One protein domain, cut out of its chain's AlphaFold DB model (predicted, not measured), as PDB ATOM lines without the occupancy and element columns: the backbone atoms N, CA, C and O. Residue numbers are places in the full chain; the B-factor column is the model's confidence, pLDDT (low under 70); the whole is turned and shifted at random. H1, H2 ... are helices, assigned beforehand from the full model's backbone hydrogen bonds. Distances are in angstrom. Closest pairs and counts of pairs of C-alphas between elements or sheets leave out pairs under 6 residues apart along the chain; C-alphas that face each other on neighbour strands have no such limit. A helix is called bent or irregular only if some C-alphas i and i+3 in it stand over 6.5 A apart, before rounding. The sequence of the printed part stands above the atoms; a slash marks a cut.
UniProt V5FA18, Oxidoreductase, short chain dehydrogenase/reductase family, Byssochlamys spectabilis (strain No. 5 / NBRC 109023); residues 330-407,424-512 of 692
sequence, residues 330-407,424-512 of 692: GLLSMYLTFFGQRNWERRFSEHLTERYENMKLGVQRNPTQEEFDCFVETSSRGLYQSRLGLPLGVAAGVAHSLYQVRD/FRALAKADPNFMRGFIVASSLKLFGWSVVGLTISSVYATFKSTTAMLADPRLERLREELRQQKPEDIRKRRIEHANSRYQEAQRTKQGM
ATOM      1  N   GLY A 330      19.996  45.098  38.809       86.12
ATOM      2  CA  GLY A 330      21.036  45.092  37.776       86.12
ATOM      3  C   GLY A 330      20.852  43.934  36.785       86.12
ATOM      4  O   GLY A 330      20.291  42.899  37.152       86.12
ATOM      5  N   LEU A 331      21.372  44.082  35.561       82.44
ATOM      6  CA  LEU A 331      21.244  43.125  34.442       82.44
ATOM      7  C   LEU A 331      21.401  41.658  34.870       82.44
ATOM      8  O   LEU A 331      20.522  40.833  34.635       82.44
ATOM      9  N   LEU A 332      22.479  41.337  35.588       80.31
ATOM     10  CA  LEU A 332      22.736  39.970  36.042       80.31
ATOM     11  C   LEU A 332      21.629  39.444  36.972       80.31
ATOM     12  O   LEU A 332      21.169  38.315  36.830       80.31
ATOM     13  N   SER A 333      21.172  40.267  37.918       81.75
ATOM     14  CA  SER A 333      20.089  39.889  38.830       81.75
ATOM     15  C   SER A 333      18.748  39.784  38.105       81.75
ATOM     16  O   SER A 333      17.971  38.880  38.408       81.75
ATOM     17  N   MET A 334      18.488  40.656  37.129       85.88
ATOM     18  CA  MET A 334      17.274  40.628  36.312       85.88
ATOM     19  C   MET A 334      17.116  39.273  35.606       85.88
ATOM     20  O   MET A 334      16.088  38.609  35.739       85.88
ATOM     21  N   TYR A 335      18.165  38.796  34.936       84.69
ATOM     22  CA  TYR A 335      18.102  37.528  34.208       84.69
ATOM     23  C   TYR A 335      18.217  36.302  35.117       84.69
ATOM     24  O   TYR A 335      17.433  35.368  34.959       84.69
ATOM     25  N   LEU A 336      19.110  36.305  36.113       83.81
ATOM     26  CA  LEU A 336      19.296  35.134  36.982       83.81
ATOM     27  C   LEU A 336      18.129  34.886  37.942       83.81
ATOM     28  O   LEU A 336      17.899  33.746  38.339       83.81
ATOM     29  N   THR A 337      17.419  35.934  38.366       84.25
ATOM     30  CA  THR A 337      16.400  35.803  39.421       84.25
ATOM     31  C   THR A 337      14.971  35.983  38.923       84.25
ATOM     32  O   THR A 337      14.053  35.346  39.455       84.25
ATOM     33  N   PHE A 338      14.775  36.808  37.890       82.62
ATOM     34  CA  PHE A 338      13.459  37.092  37.322       82.62
ATOM     35  C   PHE A 338      13.261  36.513  35.925       82.62
ATOM     36  O   PHE A 338      12.116  36.427  35.503       82.62
ATOM     37  N   PHE A 339      14.313  36.019  35.261       83.81
ATOM     38  CA  PHE A 339      14.243  35.511  33.887       83.81
ATOM     39  C   PHE A 339      13.773  36.591  32.900       83.81
ATOM     40  O   PHE A 339      12.887  36.355  32.079       83.81
ATOM     41  N   GLY A 340      14.345  37.792  33.022       80.94
ATOM     42  CA  GLY A 340      14.113  38.917  32.113       80.94
ATOM     43  C   GLY A 340      13.234  40.027  32.694       80.94
ATOM     44  O   GLY A 340      12.588  39.865  33.732       80.94
ATOM     45  N   GLN A 341      13.223  41.162  31.992       80.50
ATOM     46  CA  GLN A 341      12.562  42.404  32.404       80.50
ATOM     47  C   GLN A 341      11.040  42.247  32.539       80.50
ATOM     48  O   GLN A 341      10.495  42.481  33.617       80.50
ATOM     49  N   ARG A 342      10.373  41.697  31.518       72.75
ATOM     50  CA  ARG A 342       8.913  41.487  31.502       72.75
ATOM     51  C   ARG A 342       8.397  40.670  32.694       72.75
ATOM     52  O   ARG A 342       7.329  40.924  33.248       72.75
ATOM     53  N   ASN A 343       9.163  39.664  33.117       73.06
ATOM     54  CA  ASN A 343       8.810  38.825  34.264       73.06
ATOM     55  C   ASN A 343       8.989  39.548  35.603       73.06
ATOM     56  O   ASN A 343       8.243  39.280  36.551       73.06
ATOM     57  N   TRP A 344       9.982  40.432  35.697       83.44
ATOM     58  CA  TRP A 344      10.169  41.287  36.860       83.44
ATOM     59  C   TRP A 344       9.047  42.323  36.959       83.44
ATOM     60  O   TRP A 344       8.419  42.401  38.012       83.44
ATOM     61  N   GLU A 345       8.725  43.019  35.866       79.00
ATOM     62  CA  GLU A 345       7.640  44.013  35.796       79.00
ATOM     63  C   GLU A 345       6.296  43.413  36.188       79.00
ATOM     64  O   GLU A 345       5.616  43.943  37.065       79.00
ATOM     65  N   ARG A 346       5.948  42.249  35.622       76.44
ATOM     66  CA  ARG A 346       4.718  41.534  35.981       76.44
ATOM     67  C   ARG A 346       4.637  41.277  37.485       76.44
ATOM     68  O   ARG A 346       3.620  41.557  38.109       76.44
ATOM     69  N   ARG A 347       5.717  40.770  38.087       77.62
ATOM     70  CA  ARG A 347       5.751  40.468  39.527       77.62
ATOM     71  C   ARG A 347       5.760  41.714  40.399       77.62
ATOM     72  O   ARG A 347       5.200  41.688  41.491       77.62
ATOM     73  N   PHE A 348       6.417  42.776  39.950       84.06
ATOM     74  CA  PHE A 348       6.402  44.063  40.627       84.06
ATOM     75  C   PHE A 348       4.987  44.649  40.636       84.06
ATOM     76  O   PHE A 348       4.493  44.997  41.707       84.06
ATOM     77  N   SER A 349       4.314  44.652  39.483       76.56
ATOM     78  CA  SER A 349       2.926  45.092  39.333       76.56
ATOM     79  C   SER A 349       1.964  44.276  40.205       76.56
ATOM     80  O   SER A 349       1.174  44.852  40.954       76.56
ATOM     81  N   GLU A 350       2.091  42.943  40.208       73.38
ATOM     82  CA  GLU A 350       1.321  42.054  41.093       73.38
ATOM     83  C   GLU A 350       1.518  42.427  42.571       73.38
ATOM     84  O   GLU A 350       0.548  42.628  43.303       73.38
ATOM     85  N   HIS A 351       2.771  42.584  43.010       78.12
ATOM     86  CA  HIS A 351       3.078  42.872  44.410       78.12
ATOM     87  C   HIS A 351       2.622  44.272  44.848       78.12
ATOM     88  O   HIS A 351       2.144  44.449  45.972       78.12
ATOM     89  N   LEU A 352       2.751  45.267  43.968       82.38
ATOM     90  CA  LEU A 352       2.289  46.630  44.217       82.38
ATOM     91  C   LEU A 352       0.758  46.685  44.303       82.38
ATOM     92  O   LEU A 352       0.216  47.282  45.235       82.38
ATOM     93  N   THR A 353       0.069  46.001  43.386       77.62
ATOM     94  CA  THR A 353      -1.399  45.907  43.356       77.62
ATOM     95  C   THR A 353      -1.934  45.242  44.619       77.62
ATOM     96  O   THR A 353      -2.832  45.778  45.268       77.62
ATOM     97  N   GLU A 354      -1.341  44.121  45.039       76.38
ATOM     98  CA  GLU A 354      -1.720  43.448  46.284       76.38
ATOM     99  C   GLU A 354      -1.584  44.371  47.501       76.38
ATOM    100  O   GLU A 354      -2.448  44.378  48.380       76.38
ATOM    101  N   ARG A 355      -0.513  45.168  47.583       82.06
ATOM    102  CA  ARG A 355      -0.324  46.111  48.696       82.06
ATOM    103  C   ARG A 355      -1.328  47.254  48.661       82.06
ATOM    104  O   ARG A 355      -1.898  47.578  49.704       82.06
ATOM    105  N   TYR A 356      -1.574  47.817  47.481       82.00
ATOM    106  CA  TYR A 356      -2.583  48.850  47.278       82.00
ATOM    107  C   TYR A 356      -3.973  48.373  47.725       82.00
ATOM    108  O   TYR A 356      -4.630  49.030  48.536       82.00
ATOM    109  N   GLU A 357      -4.396  47.190  47.276       74.69
ATOM    110  CA  GLU A 357      -5.690  46.606  47.639       74.69
ATOM    111  C   GLU A 357      -5.787  46.292  49.131       74.69
ATOM    112  O   GLU A 357      -6.776  46.637  49.780       74.69
ATOM    113  N   ASN A 358      -4.751  45.677  49.707       80.19
ATOM    114  CA  ASN A 358      -4.726  45.347  51.131       80.19
ATOM    115  C   ASN A 358      -4.834  46.591  52.016       80.19
ATOM    116  O   ASN A 358      -5.483  46.543  53.065       80.19
ATOM    117  N   MET A 359      -4.216  47.692  51.596       82.06
ATOM    118  CA  MET A 359      -4.310  48.971  52.283       82.06
ATOM    119  C   MET A 359      -5.713  49.568  52.137       82.06
ATOM    120  O   MET A 359      -6.332  49.915  53.144       82.06
ATOM    121  N   LYS A 360      -6.267  49.585  50.919       78.56
ATOM    122  CA  LYS A 360      -7.624  50.084  50.655       78.56
ATOM    123  C   LYS A 360      -8.682  49.333  51.470       78.56
ATOM    124  O   LYS A 360      -9.590  49.948  52.019       78.56
ATOM    125  N   LEU A 361      -8.537  48.016  51.625       78.88
ATOM    126  CA  LEU A 361      -9.394  47.198  52.495       78.88
ATOM    127  C   LEU A 361      -9.191  47.495  53.990       78.88
ATOM    128  O   LEU A 361     -10.116  47.324  54.791       78.88
ATOM    129  N   GLY A 362      -7.984  47.903  54.381       78.88
ATOM    130  CA  GLY A 362      -7.646  48.281  55.749       78.88
ATOM    131  C   GLY A 362      -8.278  49.608  56.157       78.88
ATOM    132  O   GLY A 362      -8.974  49.656  57.166       78.88
ATOM    133  N   VAL A 363      -8.074  50.648  55.347       81.50
ATOM    134  CA  VAL A 363      -8.349  52.053  55.704       81.50
ATOM    135  C   VAL A 363      -9.612  52.609  55.033       81.50
ATOM    136  O   VAL A 363     -10.117  53.652  55.426       81.50
ATOM    137  N   GLN A 364     -10.180  51.897  54.053       78.75
ATOM    138  CA  GLN A 364     -11.397  52.287  53.319       78.75
ATOM    139  C   GLN A 364     -11.305  53.630  52.573       78.75
ATOM    140  O   GLN A 364     -12.321  54.188  52.166       78.75
ATOM    141  N   ARG A 365     -10.090  54.121  52.320       79.94
ATOM    142  CA  ARG A 365      -9.809  55.249  51.425       79.94
ATOM    143  C   ARG A 365      -8.726  54.874  50.423       79.94
ATOM    144  O   ARG A 365      -8.012  53.888  50.606       79.94
ATOM    145  N   ASN A 366      -8.591  55.679  49.376       72.00
ATOM    146  CA  ASN A 366      -7.433  55.594  48.493       72.00
ATOM    147  C   ASN A 366      -6.186  56.159  49.219       72.00
ATOM    148  O   ASN A 366      -6.326  57.046  50.074       72.00
ATOM    149  N   PRO A 367      -4.980  55.642  48.921       76.06
ATOM    150  CA  PRO A 367      -3.754  56.174  49.494       76.06
ATOM    151  C   PRO A 367      -3.508  57.589  48.985       76.06
ATOM    152  O   PRO A 367      -3.980  57.975  47.916       76.06
ATOM    153  N   THR A 368      -2.758  58.354  49.764       81.44
ATOM    154  CA  THR A 368      -2.136  59.590  49.291       81.44
ATOM    155  C   THR A 368      -0.934  59.260  48.404       81.44
ATOM    156  O   THR A 368      -0.407  58.146  48.452       81.44
ATOM    157  N   GLN A 369      -0.481  60.234  47.612       78.69
ATOM    158  CA  GLN A 369       0.691  60.071  46.751       78.69
ATOM    159  C   GLN A 369       1.927  59.629  47.559       78.69
ATOM    160  O   GLN A 369       2.555  58.637  47.212       78.69
ATOM    161  N   GLU A 370       2.200  60.261  48.705       83.62
ATOM    162  CA  GLU A 370       3.355  59.931  49.557       83.62
ATOM    163  C   GLU A 370       3.309  58.505  50.133       83.62
ATOM    164  O   GLU A 370       4.335  57.819  50.199       83.62
ATOM    165  N   GLU A 371       2.120  58.035  50.525       84.56
ATOM    166  CA  GLU A 371       1.914  56.659  50.996       84.56
ATOM    167  C   GLU A 371       2.143  55.653  49.860       84.56
ATOM    168  O   GLU A 371       2.778  54.612  50.054       84.56
ATOM    169  N   PHE A 372       1.653  55.973  48.661       84.38
ATOM    170  CA  PHE A 372       1.823  55.138  47.478       84.38
ATOM    171  C   PHE A 372       3.283  55.077  47.016       84.38
ATOM    172  O   PHE A 372       3.780  54.000  46.696       84.38
ATOM    173  N   ASP A 373       4.007  56.188  47.085       85.81
ATOM    174  CA  ASP A 373       5.436  56.263  46.780       85.81
ATOM    175  C   ASP A 373       6.280  55.383  47.706       85.81
ATOM    176  O   ASP A 373       7.164  54.651  47.254       85.81
ATOM    177  N   CYS A 374       5.962  55.374  49.006       87.81
ATOM    178  CA  CYS A 374       6.575  54.443  49.955       87.81
ATOM    179  C   CYS A 374       6.294  52.979  49.567       87.81
ATOM    180  O   CYS A 374       7.174  52.112  49.665       87.81
ATOM    181  N   PHE A 375       5.083  52.677  49.083       87.00
ATOM    182  CA  PHE A 375       4.746  51.339  48.600       87.00
ATOM    183  C   PHE A 375       5.526  50.961  47.347       87.00
ATOM    184  O   PHE A 375       6.023  49.837  47.298       87.00
ATOM    185  N   VAL A 376       5.687  51.862  46.381       86.62
ATOM    186  CA  VAL A 376       6.496  51.648  45.170       86.62
ATOM    187  C   VAL A 376       7.953  51.330  45.538       86.62
ATOM    188  O   VAL A 376       8.492  50.290  45.133       86.62
ATOM    189  N   GLU A 377       8.569  52.156  46.387       88.94
ATOM    190  CA  GLU A 377       9.964  51.999  46.818       88.94
ATOM    191  C   GLU A 377      10.172  50.704  47.620       88.94
ATOM    192  O   GLU A 377      11.084  49.911  47.357       88.94
ATOM    193  N   THR A 378       9.291  50.433  48.583       88.69
ATOM    194  CA  THR A 378       9.412  49.244  49.434       88.69
ATOM    195  C   THR A 378       9.109  47.960  48.661       88.69
ATOM    196  O   THR A 378       9.740  46.929  48.910       88.69
ATOM    197  N   SER A 379       8.157  47.988  47.723       86.94
ATOM    198  CA  SER A 379       7.783  46.812  46.924       86.94
ATOM    199  C   SER A 379       8.891  46.413  45.965       86.94
ATOM    200  O   SER A 379       9.248  45.237  45.914       86.94
ATOM    201  N   SER A 380       9.478  47.378  45.253       88.38
ATOM    202  CA  SER A 380      10.580  47.121  44.321       88.38
ATOM    203  C   SER A 380      11.817  46.578  45.052       88.38
ATOM    204  O   SER A 380      12.345  45.519  44.693       88.38
ATOM    205  N   ARG A 381      12.222  47.216  46.162       88.50
ATOM    206  CA  ARG A 381      13.349  46.758  46.998       88.50
ATOM    207  C   ARG A 381      13.095  45.409  47.665       88.50
ATOM    208  O   ARG A 381      13.992  44.565  47.698       88.50
ATOM    209  N   GLY A 382      11.893  45.195  48.200       86.69
ATOM    210  CA  GLY A 382      11.506  43.939  48.841       86.69
ATOM    211  C   GLY A 382      11.485  42.777  47.850       86.69
ATOM    212  O   GLY A 382      12.021  41.707  48.142       86.69
ATOM    213  N   LEU A 383      10.956  43.004  46.644       86.62
ATOM    214  CA  LEU A 383      10.936  42.008  45.578       86.62
ATOM    215  C   LEU A 383      12.357  41.602  45.174       86.62
ATOM    216  O   LEU A 383      12.654  40.407  45.122       86.62
ATOM    217  N   TYR A 384      13.247  42.576  44.973       86.75
ATOM    218  CA  TYR A 384      14.660  42.321  44.694       86.75
ATOM    219  C   TYR A 384      15.322  41.479  45.794       86.75
ATOM    220  O   TYR A 384      15.853  40.400  45.527       86.75
ATOM    221  N   GLN A 385      15.222  41.918  47.052       88.12
ATOM    222  CA  GLN A 385      15.848  41.234  48.188       88.12
ATOM    223  C   GLN A 385      15.293  39.824  48.397       88.12
ATOM    224  O   GLN A 385      16.056  38.913  48.707       88.12
ATOM    225  N   SER A 386      13.994  39.612  48.168       87.38
ATOM    226  CA  SER A 386      13.365  38.297  48.326       87.38
ATOM    227  C   SER A 386      13.910  37.256  47.344       87.38
ATOM    228  O   SER A 386      13.910  36.065  47.653       87.38
ATOM    229  N   ARG A 387      14.407  37.692  46.178       87.12
ATOM    230  CA  ARG A 387      14.854  36.819  45.082       87.12
ATOM    231  C   ARG A 387      16.364  36.655  44.980       87.12
ATOM    232  O   ARG A 387      16.811  35.672  44.391       87.12
ATOM    233  N   LEU A 388      17.140  37.518  45.633       86.75
ATOM    234  CA  LEU A 388      18.595  37.369  45.749       86.75
ATOM    235  C   LEU A 388      19.035  36.062  46.428       86.75
ATOM    236  O   LEU A 388      20.153  35.604  46.204       86.75
ATOM    237  N   GLY A 389      18.173  35.418  47.217       86.50
ATOM    238  CA  GLY A 389      18.495  34.138  47.844       86.50
ATOM    239  C   GLY A 389      18.641  32.973  46.873       86.50
ATOM    240  O   GLY A 389      19.293  31.996  47.218       86.50
ATOM    241  N   LEU A 390      18.090  33.064  45.658       86.81
ATOM    242  CA  LEU A 390      18.255  32.017  44.649       86.81
ATOM    243  C   LEU A 390      19.714  31.889  44.179       86.81
ATOM    244  O   LEU A 390      20.279  30.810  44.359       86.81
ATOM    245  N   PRO A 391      20.373  32.943  43.655       88.19
ATOM    246  CA  PRO A 391      21.773  32.841  43.248       88.19
ATOM    247  C   PRO A 391      22.698  32.557  44.438       88.19
ATOM    248  O   PRO A 391      23.638  31.780  44.297       88.19
ATOM    249  N   LEU A 392      22.403  33.105  45.624       88.06
ATOM    250  CA  LEU A 392      23.174  32.823  46.839       88.06
ATOM    251  C   LEU A 392      23.024  31.367  47.305       88.06
ATOM    252  O   LEU A 392      24.010  30.745  47.691       88.06
ATOM    253  N   GLY A 393      21.817  30.805  47.232       89.12
ATOM    254  CA  GLY A 393      21.545  29.408  47.563       89.12
ATOM    255  C   GLY A 393      22.233  28.452  46.593       89.12
ATOM    256  O   GLY A 393      22.891  27.510  47.024       89.12
ATOM    257  N   VAL A 394      22.175  28.732  45.287       88.44
ATOM    258  CA  VAL A 394      22.921  27.963  44.278       88.44
ATOM    259  C   VAL A 394      24.425  28.033  44.549       88.44
ATOM    260  O   VAL A 394      25.077  26.991  44.598       88.44
ATOM    261  N   ALA A 395      24.975  29.227  44.792       88.38
ATOM    262  CA  ALA A 395      26.394  29.403  45.099       88.38
ATOM    263  C   ALA A 395      26.813  28.638  46.366       88.38
ATOM    264  O   ALA A 395      27.833  27.951  46.355       88.38
ATOM    265  N   ALA A 396      26.001  28.687  47.427       89.19
ATOM    266  CA  ALA A 396      26.230  27.927  48.653       89.19
ATOM    267  C   ALA A 396      26.187  26.412  48.406       89.19
ATOM    268  O   ALA A 396      27.047  25.683  48.898       89.19
ATOM    269  N   GLY A 397      25.242  25.932  47.595       87.75
ATOM    270  CA  GLY A 397      25.139  24.521  47.229       87.75
ATOM    271  C   GLY A 397      26.317  24.026  46.389       87.75
ATOM    272  O   GLY A 397      26.808  22.917  46.615       87.75
ATOM    273  N   VAL A 398      26.819  24.851  45.466       86.19
ATOM    274  CA  VAL A 398      28.040  24.566  44.697       86.19
ATOM    275  C   VAL A 398      29.258  24.553  45.618       86.19
ATOM    276  O   VAL A 398      30.006  23.581  45.606       86.19
ATOM    277  N   ALA A 399      29.427  25.567  46.470       85.94
ATOM    278  CA  ALA A 399      30.527  25.630  47.431       85.94
ATOM    279  C   ALA A 399      30.520  24.433  48.396       85.94
ATOM    280  O   ALA A 399      31.562  23.827  48.638       85.94
ATOM    281  N   HIS A 400      29.346  24.037  48.888       85.31
ATOM    282  CA  HIS A 400      29.176  22.855  49.729       85.31
ATOM    283  C   HIS A 400      29.514  21.561  48.975       85.31
ATOM    284  O   HIS A 400      30.164  20.676  49.526       85.31
ATOM    285  N   SER A 401      29.131  21.457  47.701       79.44
ATOM    286  CA  SER A 401      29.476  20.302  46.859       79.44
ATOM    287  C   SER A 401      30.984  20.222  46.596       79.44
ATOM    288  O   SER A 401      31.565  19.148  46.705       79.44
ATOM    289  N   LEU A 402      31.639  21.358  46.335       78.69
ATOM    290  CA  LEU A 402      33.097  21.437  46.193       78.69
ATOM    291  C   LEU A 402      33.821  21.120  47.508       78.69
ATOM    292  O   LEU A 402      34.860  20.466  47.494       78.69
ATOM    293  N   TYR A 403      33.260  21.526  48.649       79.75
ATOM    294  CA  TYR A 403      33.795  21.198  49.970       79.75
ATOM    295  C   TYR A 403      33.756  19.689  50.258       79.75
ATOM    296  O   TYR A 403      34.722  19.152  50.791       79.75
ATOM    297  N   GLN A 404      32.691  18.985  49.857       73.19
ATOM    298  CA  GLN A 404      32.590  17.525  50.024       73.19
ATOM    299  C   GLN A 404      33.623  16.744  49.201       73.19
ATOM    300  O   GLN A 404      33.986  15.633  49.570       73.19
ATOM    301  N   VAL A 405      34.110  17.323  48.102       68.94
ATOM    302  CA  VAL A 405      35.105  16.703  47.210       68.94
ATOM    303  C   VAL A 405      36.533  17.174  47.547       68.94
ATOM    304  O   VAL A 405      37.498  16.765  46.908       68.94
ATOM    305  N   ARG A 406      36.705  17.994  48.597       64.50
ATOM    306  CA  ARG A 406      37.996  18.587  48.994       64.50
ATOM    307  C   ARG A 406      39.068  17.559  49.374       64.50
ATOM    308  O   ARG A 406      40.251  17.887  49.311       64.50
ATOM    309  N   ASP A 407      38.671  16.347  49.752       55.34
ATOM    310  CA  ASP A 407      39.599  15.269  50.119       55.34
ATOM    311  C   ASP A 407      40.173  14.517  48.903       55.34
ATOM    312  O   ASP A 407      41.093  13.716  49.049       55.34
ATOM    313  N   PHE A 424      35.237  12.378  35.582       64.69
ATOM    314  CA  PHE A 424      33.783  12.429  35.473       64.69
ATOM    315  C   PHE A 424      33.302  11.992  34.086       64.69
ATOM    316  O   PHE A 424      32.338  11.243  33.977       64.69
ATOM    317  N   ARG A 425      34.004  12.388  33.012       66.94
ATOM    318  CA  ARG A 425      33.742  11.894  31.648       66.94
ATOM    319  C   ARG A 425      34.041  10.403  31.495       66.94
ATOM    320  O   ARG A 425      33.333   9.729  30.751       66.94
ATOM    321  N   ALA A 426      35.069   9.891  32.169       63.69
ATOM    322  CA  ALA A 426      35.383   8.464  32.184       63.69
ATOM    323  C   ALA A 426      34.310   7.662  32.946       63.69
ATOM    324  O   ALA A 426      33.809   6.668  32.423       63.69
ATOM    325  N   LEU A 427      33.869   8.150  34.110       60.28
ATOM    326  CA  LEU A 427      32.788   7.562  34.912       60.28
ATOM    327  C   LEU A 427      31.431   7.616  34.183       60.28
ATOM    328  O   LEU A 427      30.688   6.639  34.190       60.28
ATOM    329  N   ALA A 428      31.153   8.723  33.477       63.28
ATOM    330  CA  ALA A 428      29.995   8.912  32.595       63.28
ATOM    331  C   ALA A 428      29.883   7.857  31.494       63.28
ATOM    332  O   ALA A 428      28.775   7.483  31.113       63.28
ATOM    333  N   LYS A 429      31.026   7.392  30.982       71.06
ATOM    334  CA  LYS A 429      31.098   6.353  29.950       71.06
ATOM    335  C   LYS A 429      31.081   4.936  30.530       71.06
ATOM    336  O   LYS A 429      30.666   4.026  29.823       71.06
ATOM    337  N   ALA A 430      31.527   4.755  31.774       71.00
ATOM    338  CA  ALA A 430      31.641   3.448  32.418       71.00
ATOM    339  C   ALA A 430      30.324   2.959  33.052       71.00
ATOM    340  O   ALA A 430      30.011   1.778  32.931       71.00
ATOM    341  N   ASP A 431      29.537   3.844  33.684       74.12
ATOM    342  CA  ASP A 431      28.239   3.485  34.283       74.12
ATOM    343  C   ASP A 431      27.181   4.605  34.114       74.12
ATOM    344  O   ASP A 431      27.103   5.554  34.909       74.12
ATOM    345  N   PRO A 432      26.320   4.508  33.081       74.94
ATOM    346  CA  PRO A 432      25.272   5.491  32.810       74.94
ATOM    347  C   PRO A 432      24.202   5.570  33.910       74.94
ATOM    348  O   PRO A 432      23.597   6.628  34.106       74.94
ATOM    349  N   ASN A 433      23.944   4.468  34.620       75.75
ATOM    350  CA  ASN A 433      22.886   4.392  35.629       75.75
ATOM    351  C   ASN A 433      23.331   5.049  36.936       75.75
ATOM    352  O   ASN A 433      22.578   5.841  37.509       75.75
ATOM    353  N   PHE A 434      24.580   4.808  37.348       75.81
ATOM    354  CA  PHE A 434      25.203   5.531  38.458       75.81
ATOM    355  C   PHE A 434      25.191   7.045  38.213       75.81
ATOM    356  O   PHE A 434      24.829   7.825  39.093       75.81
ATOM    357  N   MET A 435      25.508   7.470  36.990       72.50
ATOM    358  CA  MET A 435      25.575   8.887  36.630       72.50
ATOM    359  C   MET A 435      24.213   9.567  36.595       72.50
ATOM    360  O   MET A 435      24.091  10.697  37.066       72.50
ATOM    361  N   ARG A 436      23.165   8.879  36.131       73.56
ATOM    362  CA  ARG A 436      21.785   9.366  36.283       73.56
ATOM    363  C   ARG A 436      21.426   9.550  37.759       73.56
ATOM    364  O   ARG A 436      20.932  10.614  38.122       73.56
ATOM    365  N   GLY A 437      21.737   8.573  38.614       76.25
ATOM    366  CA  GLY A 437      21.511   8.668  40.061       76.25
ATOM    367  C   GLY A 437      22.286   9.817  40.717       76.25
ATOM    368  O   GLY A 437      21.717  10.595  41.482       76.25
ATOM    369  N   PHE A 438      23.561   9.984  40.364       76.81
ATOM    370  CA  PHE A 438      24.424  11.051  40.871       76.81
ATOM    371  C   PHE A 438      23.968  12.446  40.420       76.81
ATOM    372  O   PHE A 438      23.924  13.370  41.236       76.81
ATOM    373  N   ILE A 439      23.598  12.610  39.144       75.81
ATOM    374  CA  ILE A 439      23.075  13.873  38.604       75.81
ATOM    375  C   ILE A 439      21.759  14.228  39.295       75.81
ATOM    376  O   ILE A 439      21.599  15.369  39.728       75.81
ATOM    377  N   VAL A 440      20.843  13.269  39.461       79.69
ATOM    378  CA  VAL A 440      19.568  13.490  40.161       79.69
ATOM    379  C   VAL A 440      19.812  13.874  41.622       79.69
ATOM    380  O   VAL A 440      19.289  14.888  42.079       79.69
ATOM    381  N   ALA A 441      20.660  13.139  42.343       79.88
ATOM    382  CA  ALA A 441      20.975  13.430  43.741       79.88
ATOM    383  C   ALA A 441      21.658  14.798  43.923       79.88
ATOM    384  O   ALA A 441      21.315  15.550  44.837       79.88
ATOM    385  N   SER A 442      22.595  15.154  43.042       78.62
ATOM    386  CA  SER A 442      23.281  16.454  43.071       78.62
ATOM    387  C   SER A 442      22.333  17.601  42.715       78.62
ATOM    388  O   SER A 442      22.348  18.641  43.372       78.62
ATOM    389  N   SER A 443      21.444  17.387  41.742       80.94
ATOM    390  CA  SER A 443      20.405  18.352  41.370       80.94
ATOM    391  C   SER A 443      19.409  18.575  42.509       80.94
ATOM    392  O   SER A 443      19.066  19.717  42.796       80.94
ATOM    393  N   LEU A 444      19.000  17.517  43.220       87.12
ATOM    394  CA  LEU A 444      18.132  17.615  44.400       87.12
ATOM    395  C   LEU A 444      18.805  18.372  45.552       87.12
ATOM    396  O   LEU A 444      18.160  19.193  46.203       87.12
ATOM    397  N   LYS A 445      20.106  18.156  45.782       85.19
ATOM    398  CA  LYS A 445      20.878  18.905  46.787       85.19
ATOM    399  C   LYS A 445      20.983  20.390  46.428       85.19
ATOM    400  O   LYS A 445      20.715  21.235  47.280       85.19
ATOM    401  N   LEU A 446      21.329  20.719  45.182       85.62
ATOM    402  CA  LEU A 446      21.371  22.107  44.704       85.62
ATOM    403  C   LEU A 446      19.994  22.774  44.764       85.62
ATOM    404  O   LEU A 446      19.884  23.934  45.165       85.62
ATOM    405  N   PHE A 447      18.935  22.037  44.428       87.12
ATOM    406  CA  PHE A 447      17.561  22.496  44.584       87.12
ATOM    407  C   PHE A 447      17.235  22.795  46.054       87.12
ATOM    408  O   PHE A 447      16.722  23.872  46.351       87.12
ATOM    409  N   GLY A 448      17.607  21.906  46.981       88.94
ATOM    410  CA  GLY A 448      17.455  22.126  48.421       88.94
ATOM    411  C   GLY A 448      18.147  23.407  48.896       88.94
ATOM    412  O   GLY A 448      17.513  24.250  49.530       88.94
ATOM    413  N   TRP A 449      19.406  23.616  48.508       89.94
ATOM    414  CA  TRP A 449      20.142  24.847  48.822       89.94
ATOM    415  C   TRP A 449      19.508  26.103  48.213       89.94
ATOM    416  O   TRP A 449      19.460  27.149  48.859       89.94
ATOM    417  N   SER A 450      18.957  25.996  47.005       87.19
ATOM    418  CA  SER A 450      18.231  27.092  46.352       87.19
ATOM    419  C   SER A 450      16.939  27.448  47.096       87.19
ATOM    420  O   SER A 450      16.636  28.626  47.273       87.19
ATOM    421  N   VAL A 451      16.190  26.446  47.574       89.56
ATOM    422  CA  VAL A 451      14.974  26.640  48.386       89.56
ATOM    423  C   VAL A 451      15.311  27.268  49.737       89.56
ATOM    424  O   VAL A 451      14.623  28.198  50.161       89.56
ATOM    425  N   VAL A 452      16.383  26.817  50.395       90.25
ATOM    426  CA  VAL A 452      16.864  27.407  51.655       90.25
ATOM    427  C   VAL A 452      17.261  28.866  51.443       90.25
ATOM    428  O   VAL A 452      16.785  29.737  52.171       90.25
ATOM    429  N   GLY A 453      18.057  29.148  50.408       88.50
ATOM    430  CA  GLY A 453      18.462  30.506  50.053       88.50
ATOM    431  C   GLY A 453      17.260  31.419  49.810       88.50
ATOM    432  O   GLY A 453      17.164  32.475  50.434       88.50
ATOM    433  N   LEU A 454      16.301  30.979  48.988       90.06
ATOM    434  CA  LEU A 454      15.043  31.695  48.736       90.06
ATOM    435  C   LEU A 454      14.214  31.932  50.003       90.06
ATOM    436  O   LEU A 454      13.595  32.983  50.150       90.06
ATOM    437  N   THR A 455      14.167  30.957  50.909       88.19
ATOM    438  CA  THR A 455      13.382  31.068  52.144       88.19
ATOM    439  C   THR A 455      14.001  32.104  53.073       88.19
ATOM    440  O   THR A 455      13.305  33.004  53.538       88.19
ATOM    441  N   ILE A 456      15.319  32.036  53.283       88.81
ATOM    442  CA  ILE A 456      16.053  32.990  54.121       88.81
ATOM    443  C   ILE A 456      15.943  34.404  53.543       88.81
ATOM    444  O   ILE A 456      15.624  35.341  54.274       88.81
ATOM    445  N   SER A 457      16.147  34.570  52.232       89.06
ATOM    446  CA  SER A 457      16.044  35.883  51.589       89.06
ATOM    447  C   SER A 457      14.626  36.441  51.625       89.06
ATOM    448  O   SER A 457      14.455  37.638  51.831       89.06
ATOM    449  N   SER A 458      13.606  35.594  51.473       85.56
ATOM    450  CA  SER A 458      12.200  35.991  51.579       85.56
ATOM    451  C   SER A 458      11.842  36.462  52.991       85.56
ATOM    452  O   SER A 458      11.243  37.528  53.153       85.56
ATOM    453  N   VAL A 459      12.267  35.727  54.026       87.12
ATOM    454  CA  VAL A 459      12.061  36.119  55.431       87.12
ATOM    455  C   VAL A 459      12.786  37.429  55.733       87.12
ATOM    456  O   VAL A 459      12.180  38.351  56.277       87.12
ATOM    457  N   TYR A 460      14.049  37.551  55.318       88.19
ATOM    458  CA  TYR A 460      14.831  38.774  55.494       88.19
ATOM    459  C   TYR A 460      14.198  39.973  54.779       88.19
ATOM    460  O   TYR A 460      14.032  41.031  55.381       88.19
ATOM    461  N   ALA A 461      13.788  39.810  53.519       88.00
ATOM    462  CA  ALA A 461      13.129  40.861  52.752       88.00
ATOM    463  C   ALA A 461      11.794  41.273  53.380       88.00
ATOM    464  O   ALA A 461      11.487  42.463  53.452       88.00
ATOM    465  N   THR A 462      11.014  40.315  53.887       84.88
ATOM    466  CA  THR A 462       9.752  40.589  54.589       84.88
ATOM    467  C   THR A 462      10.010  41.372  55.872       84.88
ATOM    468  O   THR A 462       9.371  42.395  56.109       84.88
ATOM    469  N   PHE A 463      10.992  40.957  56.671       87.31
ATOM    470  CA  PHE A 463      11.359  41.648  57.903       87.31
ATOM    471  C   PHE A 463      11.872  43.070  57.630       87.31
ATOM    472  O   PHE A 463      11.398  44.034  58.232       87.31
ATOM    473  N   LYS A 464      12.793  43.225  56.675       87.38
ATOM    474  CA  LYS A 464      13.378  44.519  56.307       87.38
ATOM    475  C   LYS A 464      12.358  45.471  55.679       87.38
ATOM    476  O   LYS A 464      12.351  46.651  56.001       87.38
ATOM    477  N   SER A 465      11.475  44.973  54.816       84.44
ATOM    478  CA  SER A 465      10.405  45.798  54.238       84.44
ATOM    479  C   SER A 465       9.373  46.211  55.286       84.44
ATOM    480  O   SER A 465       8.970  47.368  55.307       84.44
ATOM    481  N   THR A 466       9.000  45.311  56.199       82.00
ATOM    482  CA  THR A 466       8.059  45.623  57.287       82.00
ATOM    483  C   THR A 466       8.648  46.657  58.245       82.00
ATOM    484  O   THR A 466       7.977  47.617  58.604       82.00
ATOM    485  N   THR A 467       9.913  46.501  58.632       84.19
ATOM    486  CA  THR A 467      10.601  47.467  59.504       84.19
ATOM    487  C   THR A 467      10.793  48.821  58.826       84.19
ATOM    488  O   THR A 467      10.543  49.837  59.465       84.19
ATOM    489  N   ALA A 468      11.139  48.851  57.534       84.25
ATOM    490  CA  ALA A 468      11.210  50.090  56.759       84.25
ATOM    491  C   ALA A 468       9.853  50.811  56.712       84.25
ATOM    492  O   ALA A 468       9.788  51.997  57.004       84.25
ATOM    493  N   MET A 469       8.757  50.088  56.458       82.88
ATOM    494  CA  MET A 469       7.404  50.665  56.454       82.88
ATOM    495  C   MET A 469       6.965  51.174  57.828       82.88
ATOM    496  O   MET A 469       6.266  52.176  57.931       82.88
ATOM    497  N   LEU A 470       7.358  50.483  58.899       82.88
ATOM    498  CA  LEU A 470       7.049  50.909  60.261       82.88
ATOM    499  C   LEU A 470       7.869  52.125  60.700       82.88
ATOM    500  O   LEU A 470       7.421  52.844  61.588       82.88
ATOM    501  N   ALA A 471       9.048  52.337  60.120       85.62
ATOM    502  CA  ALA A 471       9.916  53.467  60.429       85.62
ATOM    503  C   ALA A 471       9.663  54.691  59.530       85.62
ATOM    504  O   ALA A 471      10.095  55.783  59.884       85.62
ATOM    505  N   ASP A 472       8.983  54.526  58.391       87.56
ATOM    506  CA  ASP A 472       8.789  55.605  57.420       87.56
ATOM    507  C   ASP A 472       7.798  56.676  57.940       87.56
ATOM    508  O   ASP A 472       6.651  56.342  58.287       87.56
ATOM    509  N   PRO A 473       8.202  57.963  57.989       86.44
ATOM    510  CA  PRO A 473       7.320  59.060  58.386       86.44
ATOM    511  C   PRO A 473       6.121  59.234  57.438       86.44
ATOM    512  O   PRO A 473       5.033  59.581  57.892       86.44
ATOM    513  N   ARG A 474       6.251  58.902  56.143       87.06
ATOM    514  CA  ARG A 474       5.159  59.023  55.150       87.06
ATOM    515  C   ARG A 474       3.953  58.138  55.476       87.06
ATOM    516  O   ARG A 474       2.847  58.397  55.015       87.06
ATOM    517  N   LEU A 475       4.152  57.082  56.269       86.69
ATOM    518  CA  LEU A 475       3.106  56.137  56.666       86.69
ATOM    519  C   LEU A 475       2.556  56.393  58.077       86.69
ATOM    520  O   LEU A 475       1.822  55.554  58.598       86.69
ATOM    521  N   GLU A 476       2.904  57.499  58.743       85.81
ATOM    522  CA  GLU A 476       2.411  57.803  60.100       85.81
ATOM    523  C   GLU A 476       0.889  57.867  60.163       85.81
ATOM    524  O   GLU A 476       0.266  57.120  60.922       85.81
ATOM    525  N   ARG A 477       0.287  58.665  59.278       85.25
ATOM    526  CA  ARG A 477      -1.167  58.792  59.173       85.25
ATOM    527  C   ARG A 477      -1.843  57.446  58.913       85.25
ATOM    528  O   ARG A 477      -2.803  57.086  59.591       85.25
ATOM    529  N   LEU A 478      -1.312  56.671  57.967       83.56
ATOM    530  CA  LEU A 478      -1.825  55.340  57.651       83.56
ATOM    531  C   LEU A 478      -1.795  54.411  58.874       83.56
ATOM    532  O   LEU A 478      -2.735  53.653  59.112       83.56
ATOM    533  N   ARG A 479      -0.710  54.458  59.658       85.75
ATOM    534  CA  ARG A 479      -0.547  53.643  60.869       85.75
ATOM    535  C   ARG A 479      -1.561  54.020  61.943       85.75
ATOM    536  O   ARG A 479      -2.091  53.126  62.602       85.75
ATOM    537  N   GLU A 480      -1.844  55.304  62.122       85.75
ATOM    538  CA  GLU A 480      -2.866  55.775  63.060       85.75
ATOM    539  C   GLU A 480      -4.268  55.325  62.648       85.75
ATOM    540  O   GLU A 480      -5.003  54.769  63.466       85.75
ATOM    541  N   GLU A 481      -4.616  55.471  61.371       84.19
ATOM    542  CA  GLU A 481      -5.919  55.054  60.849       84.19
ATOM    543  C   GLU A 481      -6.101  53.525  60.937       84.19
ATOM    544  O   GLU A 481      -7.168  53.040  61.321       84.19
ATOM    545  N   LEU A 482      -5.047  52.744  60.675       83.12
ATOM    546  CA  LEU A 482      -5.065  51.289  60.864       83.12
ATOM    547  C   LEU A 482      -5.218  50.881  62.336       83.12
ATOM    548  O   LEU A 482      -5.867  49.874  62.610       83.12
ATOM    549  N   ARG A 483      -4.658  51.645  63.287       84.31
ATOM    550  CA  ARG A 483      -4.832  51.395  64.733       84.31
ATOM    551  C   ARG A 483      -6.268  51.623  65.203       84.31
ATOM    552  O   ARG A 483      -6.689  50.985  66.162       84.31
ATOM    553  N   GLN A 484      -7.008  52.518  64.550       85.31
ATOM    554  CA  GLN A 484      -8.404  52.811  64.890       85.31
ATOM    555  C   GLN A 484      -9.380  51.733  64.389       85.31
ATOM    556  O   GLN A 484     -10.489  51.605  64.910       85.31
ATOM    557  N   GLN A 485      -8.987  50.940  63.391       82.25
ATOM    558  CA  GLN A 485      -9.818  49.881  62.818       82.25
ATOM    559  C   GLN A 485      -9.738  48.597  63.653       82.25
ATOM    560  O   GLN A 485      -8.662  48.152  64.050       82.25
ATOM    561  N   LYS A 486     -10.882  47.942  63.886       83.88
ATOM    562  CA  LYS A 486     -10.903  46.655  64.593       83.88
ATOM    563  C   LYS A 486     -10.322  45.549  63.696       83.88
ATOM    564  O   LYS A 486     -10.735  45.430  62.539       83.88
ATOM    565  N   PRO A 487      -9.435  44.680  64.215       81.75
ATOM    566  CA  PRO A 487      -8.841  43.594  63.431       81.75
ATOM    567  C   PRO A 487      -9.868  42.640  62.803       81.75
ATOM    568  O   PRO A 487      -9.671  42.173  61.680       81.75
ATOM    569  N   GLU A 488     -10.979  42.377  63.500       79.44
ATOM    570  CA  GLU A 488     -12.045  41.491  63.012       79.44
ATOM    571  C   GLU A 488     -12.784  42.070  61.801       79.44
ATOM    572  O   GLU A 488     -13.096  41.340  60.858       79.44
ATOM    573  N   ASP A 489     -12.979  43.389  61.762       81.44
ATOM    574  CA  ASP A 489     -13.633  44.058  60.635       81.44
ATOM    575  C   ASP A 489     -12.741  44.014  59.389       81.44
ATOM    576  O   ASP A 489     -13.204  43.689  58.296       81.44
ATOM    577  N   ILE A 490     -11.429  44.232  59.550       78.56
ATOM    578  CA  ILE A 490     -10.453  44.079  58.458       78.56
ATOM    579  C   ILE A 490     -10.457  42.636  57.937       78.56
ATOM    580  O   ILE A 490     -10.447  42.408  56.724       78.56
ATOM    581  N   ARG A 491     -10.484  41.647  58.840       79.88
ATOM    582  CA  ARG A 491     -10.511  40.226  58.477       79.88
ATOM    583  C   ARG A 491     -11.772  39.878  57.693       79.88
ATOM    584  O   ARG A 491     -11.669  39.221  56.657       79.88
ATOM    585  N   LYS A 492     -12.933  40.358  58.143       85.06
ATOM    586  CA  LYS A 492     -14.213  40.180  57.452       85.06
ATOM    587  C   LYS A 492     -14.176  40.790  56.049       85.06
ATOM    588  O   LYS A 492     -14.474  40.084  55.091       85.06
ATOM    589  N   ARG A 493     -13.688  42.028  55.905       79.88
ATOM    590  CA  ARG A 493     -13.534  42.697  54.596       79.88
ATOM    591  C   ARG A 493     -12.607  41.935  53.650       79.88
ATOM    592  O   ARG A 493     -12.906  41.797  52.467       79.88
ATOM    593  N   ARG A 494     -11.500  41.386  54.161       78.12
ATOM    594  CA  ARG A 494     -10.594  40.537  53.367       78.12
ATOM    595  C   ARG A 494     -11.267  39.246  52.907       78.12
ATOM    596  O   ARG A 494     -11.063  38.844  51.767       78.12
ATOM    597  N   ILE A 495     -12.061  38.608  53.768       79.62
ATOM    598  CA  ILE A 495     -12.818  37.397  53.420       79.62
ATOM    599  C   ILE A 495     -13.892  37.717  52.377       79.62
ATOM    600  O   ILE A 495     -14.011  36.987  51.401       79.62
ATOM    601  N   GLU A 496     -14.634  38.814  52.537       78.00
ATOM    602  CA  GLU A 496     -15.643  39.260  51.571       78.00
ATOM    603  C   GLU A 496     -15.021  39.576  50.205       78.00
ATOM    604  O   GLU A 496     -15.506  39.072  49.196       78.00
ATOM    605  N   HIS A 497     -13.902  40.304  50.171       71.81
ATOM    606  CA  HIS A 497     -13.166  40.604  48.938       71.81
ATOM    607  C   HIS A 497     -12.558  39.350  48.280       71.81
ATOM    608  O   HIS A 497     -12.537  39.206  47.058       71.81
ATOM    609  N   ALA A 498     -12.067  38.398  49.078       70.19
ATOM    610  CA  ALA A 498     -11.588  37.118  48.563       70.19
ATOM    611  C   ALA A 498     -12.742  36.265  48.010       70.19
ATOM    612  O   ALA A 498     -12.593  35.630  46.967       70.19
ATOM    613  N   ASN A 499     -13.896  36.276  48.681       73.56
ATOM    614  CA  ASN A 499     -15.095  35.570  48.246       73.56
ATOM    615  C   ASN A 499     -15.686  36.192  46.979       73.56
ATOM    616  O   ASN A 499     -16.091  35.437  46.103       73.56
ATOM    617  N   SER A 500     -15.698  37.521  46.838       68.12
ATOM    618  CA  SER A 500     -16.162  38.184  45.613       68.12
ATOM    619  C   SER A 500     -15.270  37.827  44.425       68.12
ATOM    620  O   SER A 500     -15.782  37.389  43.398       68.12
ATOM    621  N   ARG A 501     -13.940  37.861  44.596       63.59
ATOM    622  CA  ARG A 501     -12.989  37.382  43.578       63.59
ATOM    623  C   ARG A 501     -13.173  35.907  43.242       63.59
ATOM    624  O   ARG A 501     -13.089  35.517  42.081       63.59
ATOM    625  N   TYR A 502     -13.418  35.073  44.249       61.78
ATOM    626  CA  TYR A 502     -13.666  33.649  44.045       61.78
ATOM    627  C   TYR A 502     -14.981  33.397  43.304       61.78
ATOM    628  O   TYR A 502     -15.013  32.554  42.416       61.78
ATOM    629  N   GLN A 503     -16.047  34.129  43.633       60.50
ATOM    630  CA  GLN A 503     -17.341  34.043  42.959       60.50
ATOM    631  C   GLN A 503     -17.261  34.527  41.512       60.50
ATOM    632  O   GLN A 503     -17.810  33.873  40.630       60.50
ATOM    633  N   GLU A 504     -16.552  35.622  41.251       51.41
ATOM    634  CA  GLU A 504     -16.284  36.095  39.893       51.41
ATOM    635  C   GLU A 504     -15.481  35.058  39.101       51.41
ATOM    636  O   GLU A 504     -15.918  34.641  38.032       51.41
ATOM    637  N   ALA A 505     -14.390  34.524  39.661       51.31
ATOM    638  CA  ALA A 505     -13.606  33.474  39.012       51.31
ATOM    639  C   ALA A 505     -14.396  32.163  38.817       51.31
ATOM    640  O   ALA A 505     -14.184  31.457  37.835       51.31
ATOM    641  N   GLN A 506     -15.306  31.821  39.735       50.03
ATOM    642  CA  GLN A 506     -16.218  30.677  39.623       50.03
ATOM    643  C   GLN A 506     -17.247  30.880  38.514       50.03
ATOM    644  O   GLN A 506     -17.462  29.953  37.748       50.03
ATOM    645  N   ARG A 507     -17.839  32.074  38.373       50.72
ATOM    646  CA  ARG A 507     -18.736  32.394  37.248       50.72
ATOM    647  C   ARG A 507     -18.016  32.233  35.914       50.72
ATOM    648  O   ARG A 507     -18.563  31.645  34.990       50.72
ATOM    649  N   THR A 508     -16.762  32.666  35.852       43.28
ATOM    650  CA  THR A 508     -15.916  32.502  34.668       43.28
ATOM    651  C   THR A 508     -15.545  31.035  34.410       43.28
ATOM    652  O   THR A 508     -15.518  30.600  33.264       43.28
ATOM    653  N   LYS A 509     -15.309  30.236  35.462       43.12
ATOM    654  CA  LYS A 509     -15.015  28.795  35.350       43.12
ATOM    655  C   LYS A 509     -16.243  27.924  35.082       43.12
ATOM    656  O   LYS A 509     -16.099  26.889  34.442       43.12
ATOM    657  N   GLN A 510     -17.427  28.282  35.574       38.50
ATOM    658  CA  GLN A 510     -18.658  27.512  35.358       38.50
ATOM    659  C   GLN A 510     -19.089  27.529  33.889       38.50
ATOM    660  O   GLN A 510     -19.586  26.505  33.432       38.50
ATOM    661  N   GLY A 511     -18.798  28.605  33.144       42.78
ATOM    662  CA  GLY A 511     -18.832  28.566  31.675       42.78
ATOM    663  C   GLY A 511     -17.908  27.466  31.136       42.78
ATOM    664  O   GLY A 511     -18.361  26.489  30.547       42.78
ATOM    665  N   MET A 512     -16.623  27.515  31.508       35.44
ATOM    666  CA  MET A 512     -15.612  26.564  31.014       35.44
ATOM    667  C   MET A 512     -15.877  25.090  31.388       35.44
ATOM    668  O   MET A 512     -15.521  24.187  30.637       35.44
TER     669      MET A 512
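AT A GLANCE: This is residues 330 to 407 and 424 to 512 of the 692 residues of the protein "Oxidoreductase, short chain dehydrogenase/reductase family" of Byssochlamys spectabilis (strain No. 5 / NBRC 109023) (UniProt V5FA18). One very long helix, H6, makes the longest axis, and H3 and H4 follow each other end to end along it, running back against its direction. H2 packs on H3 and is apart from H6; H7 lies across the end where H3 begins, H5 is near the other end of H6, and residues 498 to 512 of H8 stick out as a free arm. The printed part has 167 residues, with eight named helices, H1 to H8 in chain order, and no named strand: the class is all helix. It is loose, with a radius of gyration of the C-alphas of 22.4 A and spans of 69 by 47 by 30 A.

HOW THE PARTS SIT: H1, residues 331 to 338, and H2, residues 341 to 363, touch only at the corner by their tight link, where the C-alphas of Phe 338 and Trp 344 are closest, 5.4 A apart. H2 is the hub, touching four helices. With residues 348 to 356 alone it touches H3, residues 369 to 387, at a steep tilt of 49 degrees, opposite ways; the closest C-alphas are those of Leu 352 and Ser 379, 6.1 A. H3 and H4, residues 389 to 404, meet only through their link. H1 only just touches H4, with 3 pairs of C-alphas within 8 A, the closest those of Thr 337 and Leu 390, 6.7 A. H5, residues 424 to 430, is close to but not clearly touching H6, residues 432 to 471; the C-alphas of Ala 428 and Met 435 are closest, 6.0 A. H6 touches H4 with residues 445 to 458 alone, opposite ways at a steep tilt of 43 degrees, closest at the C-alphas of Gly 393 and Gly 453, 4.1 A. It touches H3 with residues 454 to 469 alone, opposite ways at a shallow tilt of 24 degrees, closest at the C-alphas of Ser 386 and Ser 458, 4.2 A. H7, residues 473 to 484, is about perpendicular to H3, at 83 degrees, and touches it, the C-alphas of Glu 371 and Arg 474 being closest at 5.8 A. H7 also touches H2, at the C-alphas of Val 363 and Leu 482, 6.2 A. H8, residues 487 to 512, touches H2 with residues 490 to 494 alone, closest at the C-alphas of Gly 362 and Ile 490, 5.7 A. The helix packing is mostly crossed, one of seven touching pairs being at a shallow tilt. Every O i to N i+4 pair is within hydrogen-bond range in H1 to H6, against 6 of 8 in H7 and 20 of 22 in H8.

IN THESE COORDINATES: H1 begins at C-alpha 331, (21.244, 43.125, 34.442). H2 is 32.8 A long, H3 27.3 A and H4 21.9 A. H6 runs 57.4 A, from C-alpha 432 at (25.272, 5.491, 32.810) to C-alpha 471. H7 is irregular: C-alphas 474 and 477 are 7.5 A apart. H8, 37.2 A long, ends at C-alpha 512, (-15.612, 26.564, 31.014).

THE WHOLE: The two C-alphas farthest apart are those of Ala 430 and Gln 484, 71.4 A. Residues 408 to 423 are not printed, and C-alphas 407 and 424 are 16.0 A apart across the cut. The links that are printed whole are tight. The mean pLDDT of the printed part is 79.2; residues 405 to 407, 424 to 428 and 500 to 512 are under 70.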